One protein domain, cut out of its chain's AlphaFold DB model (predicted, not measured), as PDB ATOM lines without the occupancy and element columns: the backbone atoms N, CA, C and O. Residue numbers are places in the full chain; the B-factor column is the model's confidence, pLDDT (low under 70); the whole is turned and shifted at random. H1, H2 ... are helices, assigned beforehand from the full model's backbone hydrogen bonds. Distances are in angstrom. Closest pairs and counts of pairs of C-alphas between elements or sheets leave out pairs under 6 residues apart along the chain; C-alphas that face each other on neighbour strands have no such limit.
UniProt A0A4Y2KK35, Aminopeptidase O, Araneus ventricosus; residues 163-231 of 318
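AT A GLANCE: This is residues 163 to 231 of the 318 residues of the protein "Aminopeptidase O" of Araneus ventricosus (UniProt A0A4Y2KK35). One long helix, H1, has two shorter helices, H3 and H4, packed on the same side of it, with H4 on its later part. A small helix, H2, makes a corner just past the last residues of H1, and a long loop, residues 190 to 201, leads back from H2 to the beginning of H3. The printed part has 69 residues with four named helices, in the order H1, H2, H3, H4, and no named strand; the class is all helix. It is compact, with a radius of gyration of the C-alphas of 11.8 A, and spans 34 by 25 by 21 A.

IN THESE COORDINATES: H1, residues 163 to 182, begins with C-alpha 163 at (-6.422, 32.465, 48.242) and is 28.2 A long from first to last C-alpha. H2 is residues 186 to 189, 5.2 A. H3, residues 202 to 213, is 16.6 A long and begins with C-alpha 202 at (-16.207, 40.476, 39.168). H4, residues 220 to 230, is 15.5 A long and ends with C-alpha 230 at (-25.184, 37.415, 41.917).

HOW THE PARTS SIT: H1 is the hub and touches the three other helices. H1 and H2 touch only at the corner by their link, with residues 181 to 182 of H1 alone; their closest C-alphas, of Ser 182 and Arg 189, are 5.6 A apart. H3 touches H1 at a steep tilt of 42 degrees, the same way; the closest C-alphas, of Thr 172 and Leu 208, are 5.9 A apart. H4 touches residues 175 to 182 of H1 alone, opposite ways at a shallow tilt of 34.5 degrees, only just short of steep; the closest C-alphas, of Asn 179 and Thr 222, are 5.8 A apart. H3 and H4 are apart, but only just, with closest C-alphas at 8.2 A. In H1, H3 and H4 every O i to N i+4 pair is within hydrogen-bond range; H2 is too short for such a pair.

THE WHOLE: The C-alphas of Asn 163 and Arg 186, the two farthest apart, are 35.1 A apart. The printed part has no cut. The link from H2 to H3 is long, with 12 residues. Mean pLDDT of the printed part is 85.4; residues 185 to 193 are under 70.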
ATOM      1  N   ASN A 163      -5.206  32.647  47.454       86.44
ATOM      2  CA  ASN A 163      -6.422  32.465  48.242       86.44
ATOM      3  C   ASN A 163      -7.690  32.811  47.442       86.44
ATOM      4  O   ASN A 163      -8.693  32.123  47.600       86.44
ATOM      5  N   LEU A 164      -7.636  33.800  46.537       88.31
ATOM      6  CA  LEU A 164      -8.780  34.187  45.698       88.31
ATOM      7  C   LEU A 164      -9.154  33.081  44.708       88.31
ATOM      8  O   LEU A 164     -10.333  32.821  44.490       88.31
ATOM      9  N   PHE A 165      -8.158  32.416  44.117       86.75
ATOM     10  CA  PHE A 165      -8.399  31.292  43.212       86.75
ATOM     11  C   PHE A 165      -8.900  30.055  43.968       86.75
ATOM     12  O   PHE A 165      -9.828  29.387  43.519       86.75
ATOM     13  N   THR A 166      -8.325  29.777  45.141       87.25
ATOM     14  CA  THR A 166      -8.777  28.680  46.012       87.25
ATOM     15  C   THR A 166     -10.233  28.874  46.438       87.25
ATOM     16  O   THR A 166     -11.022  27.935  46.358       87.25
ATOM     17  N   GLU A 167     -10.622  30.102  46.789       90.75
ATOM     18  CA  GLU A 167     -12.010  30.452  47.102       90.75
ATOM     19  C   GLU A 167     -12.959  30.148  45.933       90.75
ATOM     20  O   GLU A 167     -14.008  29.540  46.138       90.75
ATOM     21  N   ILE A 168     -12.580  30.490  44.695       92.44
ATOM     22  CA  ILE A 168     -13.401  30.196  43.507       92.44
ATOM     23  C   ILE A 168     -13.569  28.691  43.317       92.44
ATOM     24  O   ILE A 168     -14.664  28.243  42.973       92.44
ATOM     25  N   LEU A 169     -12.516  27.895  43.529       89.81
ATOM     26  CA  LEU A 169     -12.614  26.438  43.434       89.81
ATOM     27  C   LEU A 169     -13.585  25.878  44.475       89.81
ATOM     28  O   LEU A 169     -14.462  25.082  44.135       89.81
ATOM     29  N   GLU A 170     -13.476  26.324  45.726       90.50
ATOM     30  CA  GLU A 170     -14.393  25.918  46.791       90.50
ATOM     31  C   GLU A 170     -15.838  26.326  46.478       90.50
ATOM     32  O   GLU A 170     -16.763  25.528  46.653       90.50
ATOM     33  N   GLU A 171     -16.045  27.542  45.977       92.50
ATOM     34  CA  GLU A 171     -17.364  28.049  45.610       92.50
ATOM     35  C   GLU A 171     -17.950  27.291  44.410       92.50
ATOM     36  O   GLU A 171     -19.122  26.902  44.418       92.50
ATOM     37  N   THR A 172     -17.115  26.975  43.418       92.81
ATOM     38  CA  THR A 172     -17.470  26.128  42.271       92.81
ATOM     39  C   THR A 172     -17.928  24.753  42.754       92.81
ATOM     40  O   THR A 172     -19.009  24.285  42.380       92.81
ATOM     41  N   GLU A 173     -17.173  24.118  43.654       91.88
ATOM     42  CA  GLU A 173     -17.555  22.833  44.234       91.88
ATOM     43  C   GLU A 173     -18.878  22.914  45.007       91.88
ATOM     44  O   GLU A 173     -19.694  21.986  44.943       91.88
ATOM     45  N   LYS A 174     -19.115  23.999  45.758       91.44
ATOM     46  CA  LYS A 174     -20.387  24.213  46.466       91.44
ATOM     47  C   LYS A 174     -21.546  24.278  45.473       91.44
ATOM     48  O   LYS A 174     -22.551  23.593  45.688       91.44
ATOM     49  N   TRP A 175     -21.407  25.015  44.370       92.31
ATOM     50  CA  TRP A 175     -22.429  25.111  43.322       92.31
ATOM     51  C   TRP A 175     -22.653  23.788  42.579       92.31
ATOM     52  O   TRP A 175     -23.804  23.395  42.359       92.31
ATOM     53  N   GLN A 176     -21.598  23.029  42.281       91.00
ATOM     54  CA  GLN A 176     -21.706  21.681  41.710       91.00
ATOM     55  C   GLN A 176     -22.433  20.719  42.664       91.00
ATOM     56  O   GLN A 176     -23.370  20.010  42.271       91.00
ATOM     57  N   LYS A 177     -22.064  20.720  43.954       89.06
ATOM     58  CA  LYS A 177     -22.730  19.923  44.998       89.06
ATOM     59  C   LYS A 177     -24.198  20.329  45.114       89.06
ATOM     60  O   LYS A 177     -25.065  19.448  45.098       89.06
ATOM     61  N   PHE A 178     -24.496  21.627  45.144       88.00
ATOM     62  CA  PHE A 178     -25.856  22.167  45.144       88.00
ATOM     63  C   PHE A 178     -26.656  21.679  43.931       88.00
ATOM     64  O   PHE A 178     -27.762  21.161  44.095       88.00
ATOM     65  N   ASN A 179     -26.080  21.741  42.731       89.88
ATOM     66  CA  ASN A 179     -26.695  21.257  41.498       89.88
ATOM     67  C   ASN A 179     -26.971  19.742  41.534       89.88
ATOM     68  O   ASN A 179     -28.039  19.272  41.144       89.88
ATOM     69  N   SER A 180     -26.052  18.949  42.088       86.00
ATOM     70  CA  SER A 180     -26.270  17.508  42.266       86.00
ATOM     71  C   SER A 180     -27.436  17.203  43.223       86.00
ATOM     72  O   SER A 180     -28.140  16.200  43.077       86.00
ATOM     73  N   LEU A 181     -27.649  18.062  44.226       83.12
ATOM     74  CA  LEU A 181     -28.703  17.928  45.229       83.12
ATOM     75  C   LEU A 181     -30.043  18.455  44.716       83.12
ATOM     76  O   LEU A 181     -31.079  17.851  45.010       83.12
ATOM     77  N   SER A 182     -30.038  19.518  43.912       76.50
ATOM     78  CA  SER A 182     -31.236  20.060  43.273       76.50
ATOM     79  C   SER A 182     -31.849  19.055  42.292       76.50
ATOM     80  O   SER A 182     -33.072  18.954  42.194       76.50
ATOM     81  N   LYS A 183     -31.046  18.190  41.664       73.00
ATOM     82  CA  LYS A 183     -31.541  17.068  40.844       73.00
ATOM     83  C   LYS A 183     -32.235  15.955  41.657       73.00
ATOM     84  O   LYS A 183     -33.007  15.181  41.099       73.00
ATOM     85  N   LYS A 184     -32.038  15.873  42.984       72.62
ATOM     86  CA  LYS A 184     -32.621  14.822  43.853       72.62
ATOM     87  C   LYS A 184     -34.049  15.174  44.328       72.62
ATOM     88  O   LYS A 184     -34.502  16.313  44.222       72.62
ATOM     89  N   LYS A 185     -34.783  14.174  44.859       61.38
ATOM     90  CA  LYS A 185     -36.193  14.289  45.323       61.38
ATOM     91  C   LYS A 185     -36.421  15.498  46.256       61.38
ATOM     92  O   LYS A 185     -35.560  15.821  47.075       61.38
ATOM     93  N   ARG A 186     -37.631  16.089  46.203       57.34
ATOM     94  CA  ARG A 186     -38.051  17.338  46.896       57.34
ATOM     95  C   ARG A 186     -37.601  17.460  48.362       57.34
ATOM     96  O   ARG A 186     -37.224  18.548  48.779       57.34
ATOM     97  N   ASN A 187     -37.573  16.369  49.130       56.09
ATOM     98  CA  ASN A 187     -37.194  16.403  50.552       56.09
ATOM     99  C   ASN A 187     -35.708  16.735  50.793       56.09
ATOM    100  O   ASN A 187     -35.391  17.312  51.827       56.09
ATOM    101  N   LYS A 188     -34.802  16.418  49.853       57.91
ATOM    102  CA  LYS A 188     -33.377  16.795  49.949       57.91
ATOM    103  C   LYS A 188     -33.118  18.238  49.498       57.91
ATOM    104  O   LYS A 188     -32.187  18.853  50.002       57.91
ATOM    105  N   ARG A 189     -33.975  18.798  48.631       56.81
ATOM    106  CA  ARG A 189     -33.889  20.199  48.168       56.81
ATOM    107  C   ARG A 189     -34.117  21.211  49.293       56.81
ATOM    108  O   ARG A 189     -33.512  22.268  49.286       56.81
ATOM    109  N   ARG A 190     -34.945  20.867  50.288       54.78
ATOM    110  CA  ARG A 190     -35.270  21.736  51.437       54.78
ATOM    111  C   ARG A 190     -34.098  22.011  52.390       54.78
ATOM    112  O   ARG A 190     -34.234  22.873  53.244       54.78
ATOM    113  N   LYS A 191     -32.980  21.283  52.275       59.97
ATOM    114  CA  LYS A 191     -31.762  21.526  53.072       59.97
ATOM    115  C   LYS A 191     -30.798  22.528  52.427       59.97
ATOM    116  O   LYS A 191     -29.735  22.773  52.981       59.97
ATOM    117  N   LEU A 192     -31.130  23.046  51.249       64.31
ATOM    118  CA  LEU A 192     -30.265  23.952  50.509       64.31
ATOM    119  C   LEU A 192     -30.577  25.391  50.929       64.31
ATOM    120  O   LEU A 192     -31.613  25.925  50.537       64.31
ATOM    121  N   SER A 193     -29.701  25.986  51.742       69.69
ATOM    122  CA  SER A 193     -29.716  27.430  51.985       69.69
ATOM    123  C   SER A 193     -28.856  28.118  50.935       69.69
ATOM    124  O   SER A 193     -27.728  27.694  50.685       69.69
ATOM    125  N   ILE A 194     -29.413  29.151  50.317       73.38
ATOM    126  CA  ILE A 194     -28.718  30.009  49.350       73.38
ATOM    127  C   ILE A 194     -27.901  31.086  50.082       73.38
ATOM    128  O   ILE A 194     -26.985  31.657  49.512       73.38
ATOM    129  N   ASP A 195     -28.144  31.280  51.377       72.38
ATOM    130  CA  ASP A 195     -27.436  32.272  52.196       72.38
ATOM    131  C   ASP A 195     -26.008  31.824  52.569       72.38
ATOM    132  O   ASP A 195     -25.284  32.537  53.251       72.38
ATOM    133  N   ASN A 196     -25.603  30.624  52.138       78.25
ATOM    134  CA  ASN A 196     -24.282  30.052  52.406       78.25
ATOM    135  C   ASN A 196     -23.248  30.359  51.304       78.25
ATOM    136  O   ASN A 196     -22.118  29.877  51.410       78.25
ATOM    137  N   PHE A 197     -23.641  31.058  50.233       83.19
ATOM    138  CA  PHE A 197     -22.752  31.402  49.121       83.19
ATOM    139  C   PHE A 197     -22.070  32.751  49.371       83.19
ATOM    140  O   PHE A 197     -22.687  33.676  49.902       83.19
ATOM    141  N   SER A 198     -20.793  32.836  49.013       82.69
ATOM    142  CA  SER A 198     -19.972  34.027  49.238       82.69
ATOM    143  C   SER A 198     -20.270  35.115  48.206       82.69
ATOM    144  O   SER A 198     -20.596  34.835  47.052       82.69
ATOM    145  N   SER A 199     -20.103  36.377  48.611       87.12
ATOM    146  CA  SER A 199     -19.999  37.486  47.661       87.12
ATOM    147  C   SER A 199     -18.635  37.415  46.981       87.12
ATOM    148  O   SER A 199     -17.620  37.396  47.668       87.12
ATOM    149  N   LEU A 200     -18.617  37.399  45.651       90.31
ATOM    150  CA  LEU A 200     -17.403  37.276  44.844       90.31
ATOM    151  C   LEU A 200     -17.109  38.577  44.089       90.31
ATOM    152  O   LEU A 200     -18.029  39.314  43.727       90.31
ATOM    153  N   PHE A 201     -15.831  38.841  43.814       90.50
ATOM    154  CA  PHE A 201     -15.414  39.926  42.923       90.50
ATOM    155  C   PHE A 201     -15.774  39.629  41.454       90.50
ATOM    156  O   PHE A 201     -15.925  38.460  41.092       90.50
ATOM    157  N   PRO A 202     -15.863  40.651  40.580       92.44
ATOM    158  CA  PRO A 202     -16.207  40.476  39.168       92.44
ATOM    159  C   PRO A 202     -15.418  39.372  38.445       92.44
ATOM    160  O   PRO A 202     -16.021  38.475  37.858       92.44
ATOM    161  N   ASP A 203     -14.091  39.370  38.578       92.38
ATOM    162  CA  ASP A 203     -13.224  38.372  37.935       92.38
ATOM    163  C   ASP A 203     -13.433  36.964  38.512       92.38
ATOM    164  O   ASP A 203     -13.391  35.962  37.797       92.38
ATOM    165  N   GLN A 204     -13.724  36.874  39.815       93.75
ATOM    166  CA  GLN A 204     -14.043  35.606  40.468       93.75
ATOM    167  C   GLN A 204     -15.385  35.043  39.974       93.75
ATOM    168  O   GLN A 204     -15.517  33.830  39.813       93.75
ATOM    169  N   ILE A 205     -16.372  35.910  39.710       95.00
ATOM    170  CA  ILE A 205     -17.664  35.516  39.130       95.00
ATOM    171  C   ILE A 205     -17.459  34.975  37.716       95.00
ATOM    172  O   ILE A 205     -18.003  33.920  37.400       95.00
ATOM    173  N   ILE A 206     -16.664  35.651  36.881       95.12
ATOM    174  CA  ILE A 206     -16.363  35.179  35.521       95.12
ATOM    175  C   ILE A 206     -15.764  33.772  35.581       95.12
ATOM    176  O   ILE A 206     -16.285  32.863  34.936       95.12
ATOM    177  N   LEU A 207     -14.751  33.564  36.424       94.12
ATOM    178  CA  LEU A 207     -14.093  32.265  36.545       94.12
ATOM    179  C   LEU A 207     -15.020  31.176  37.107       94.12
ATOM    180  O   LEU A 207     -14.988  30.032  36.653       94.12
ATOM    181  N   LEU A 208     -15.889  31.520  38.063       95.56
ATOM    182  CA  LEU A 208     -16.938  30.617  38.538       95.56
ATOM    183  C   LEU A 208     -17.863  30.201  37.384       95.56
ATOM    184  O   LEU A 208     -18.164  29.016  37.237       95.56
ATOM    185  N   LEU A 209     -18.320  31.152  36.565       96.31
ATOM    186  CA  LEU A 209     -19.200  30.873  35.430       96.31
ATOM    187  C   LEU A 209     -18.498  30.037  34.351       96.31
ATOM    188  O   LEU A 209     -19.116  29.123  33.809       96.31
ATOM    189  N   GLU A 210     -17.214  30.279  34.084       94.94
ATOM    190  CA  GLU A 210     -16.397  29.465  33.174       94.94
ATOM    191  C   GLU A 210     -16.272  28.016  33.655       94.94
ATOM    192  O   GLU A 210     -16.507  27.078  32.889       94.94
ATOM    193  N   ASN A 211     -16.002  27.816  34.947       93.81
ATOM    194  CA  ASN A 211     -15.977  26.477  35.533       93.81
ATOM    195  C   ASN A 211     -17.347  25.790  35.439       93.81
ATOM    196  O   ASN A 211     -17.431  24.590  35.177       93.81
ATOM    197  N   LEU A 212     -18.433  26.540  35.642       94.75
ATOM    198  CA  LEU A 212     -19.790  26.014  35.541       94.75
ATOM    199  C   LEU A 212     -20.204  25.712  34.096       94.75
ATOM    200  O   LEU A 212     -20.984  24.785  33.906       94.75
ATOM    201  N   LEU A 213     -19.686  26.419  33.089       94.06
ATOM    202  CA  LEU A 213     -19.899  26.094  31.670       94.06
ATOM    203  C   LEU A 213     -19.273  24.756  31.274       94.06
ATOM    204  O   LEU A 213     -19.805  24.066  30.403       94.06
ATOM    205  N   ALA A 214     -18.180  24.358  31.930       91.75
ATOM    206  CA  ALA A 214     -17.556  23.053  31.719       91.75
ATOM    207  C   ALA A 214     -18.402  21.881  32.264       91.75
ATOM    208  O   ALA A 214     -18.132  20.715  31.955       91.75
ATOM    209  N   GLU A 215     -19.441  22.153  33.063       90.62
ATOM    210  CA  GLU A 215     -20.315  21.118  33.603       90.62
ATOM    211  C   GLU A 215     -21.217  20.504  32.532       90.62
ATOM    212  O   GLU A 215     -21.846  21.184  31.724       90.62
ATOM    213  N   LYS A 216     -21.402  19.183  32.587       87.81
ATOM    214  CA  LYS A 216     -22.255  18.481  31.613       87.81
ATOM    215  C   LYS A 216     -23.718  18.917  31.670       87.81
ATOM    216  O   LYS A 216     -24.415  18.875  30.664       87.81
ATOM    217  N   GLU A 217     -24.211  19.263  32.857       87.62
ATOM    218  CA  GLU A 217     -25.627  19.560  33.065       87.62
ATOM    219  C   GLU A 217     -25.865  20.427  34.311       87.62
ATOM    220  O   GLU A 217     -25.693  19.952  35.443       87.62
ATOM    221  N   LEU A 218     -26.438  21.615  34.133       91.88
ATOM    222  CA  LEU A 218     -26.976  22.444  35.214       91.88
ATOM    223  C   LEU A 218     -28.508  22.417  35.238       91.88
ATOM    224  O   LEU A 218     -29.177  22.423  34.208       91.88
ATOM    225  N   SER A 219     -29.089  22.364  36.437       90.56
ATOM    226  CA  SER A 219     -30.543  22.428  36.605       90.56
ATOM    227  C   SER A 219     -31.050  23.870  36.510       90.56
ATOM    228  O   SER A 219     -30.423  24.781  37.049       90.56
ATOM    229  N   SER A 220     -32.250  24.075  35.956       90.88
ATOM    230  CA  SER A 220     -32.883  25.406  35.904       90.88
ATOM    231  C   SER A 220     -33.096  26.021  37.292       90.88
ATOM    232  O   SER A 220     -33.087  27.237  37.439       90.88
ATOM    233  N   TYR A 221     -33.250  25.191  38.332       89.38
ATOM    234  CA  TYR A 221     -33.315  25.673  39.714       89.38
ATOM    235  C   TYR A 221     -31.977  26.263  40.169       89.38
ATOM    236  O   TYR A 221     -31.966  27.323  40.781       89.38
ATOM    237  N   THR A 222     -30.858  25.609  39.844       91.50
ATOM    238  CA  THR A 222     -29.515  26.126  40.145       91.50
ATOM    239  C   THR A 222     -29.275  27.453  39.440       91.50
ATOM    240  O   THR A 222     -28.856  28.398  40.091       91.50
ATOM    241  N   LEU A 223     -29.623  27.546  38.153       93.31
ATOM    242  CA  LEU A 223     -29.512  28.785  37.373       93.31
ATOM    243  C   LEU A 223     -30.346  29.918  37.988       93.31
ATOM    244  O   LEU A 223     -29.845  31.018  38.187       93.31
ATOM    245  N   SER A 224     -31.585  29.634  38.396       92.31
ATOM    246  CA  SER A 224     -32.413  30.616  39.105       92.31
ATOM    247  C   SER A 224     -31.808  31.061  40.443       92.31
ATOM    248  O   SER A 224     -31.990  32.208  40.837       92.31
ATOM    249  N   CYS A 225     -31.117  30.169  41.157       91.12
ATOM    250  CA  CYS A 225     -30.452  30.516  42.413       91.12
ATOM    251  C   CYS A 225     -29.191  31.350  42.174       91.12
ATOM    252  O   CYS A 225     -28.979  32.299  42.917       91.12
ATOM    253  N   LEU A 226     -28.399  31.027  41.145       93.44
ATOM    254  CA  LEU A 226     -27.223  31.804  40.737       93.44
ATOM    255  C   LEU A 226     -27.610  33.254  40.439       93.44
ATOM    256  O   LEU A 226     -27.047  34.171  41.026       93.44
ATOM    257  N   ASP A 227     -28.642  33.450  39.618       93.44
ATOM    258  CA  ASP A 227     -29.146  34.783  39.275       93.44
ATOM    259  C   ASP A 227     -29.646  35.561  40.499       93.44
ATOM    260  O   ASP A 227     -29.476  36.772  40.601       93.44
ATOM    261  N   ARG A 228     -30.208  34.859  41.489       91.50
ATOM    262  CA  ARG A 228     -30.654  35.481  42.736       91.50
ATOM    263  C   ARG A 228     -29.507  35.873  43.668       91.50
ATOM    264  O   ARG A 228     -29.695  36.781  44.463       91.50
ATOM    265  N   VAL A 229     -28.383  35.158  43.633       91.50
ATOM    266  CA  VAL A 229     -27.214  35.449  44.481       91.50
ATOM    267  C   VAL A 229     -26.393  36.583  43.882       91.50
ATOM    268  O   VAL A 229     -26.029  37.513  44.589       91.50
ATOM    269  N   PHE A 230     -26.117  36.506  42.581       91.88
ATOM    270  CA  PHE A 230     -25.184  37.415  41.917       91.88
ATOM    271  C   PHE A 230     -25.864  38.574  41.187       91.88
ATOM    272  O   PHE A 230     -25.184  39.521  40.813       91.88
ATOM    273  N   HIS A 231     -27.190  38.533  41.006       92.00
ATOM    274  CA  HIS A 231     -27.968  39.593  40.361       92.00
ATOM    275  C   HIS A 231     -27.392  40.014  38.999       92.00
ATOM    276  O   HIS A 231     -27.132  41.195  38.765       92.00
TER     277      HIS A 231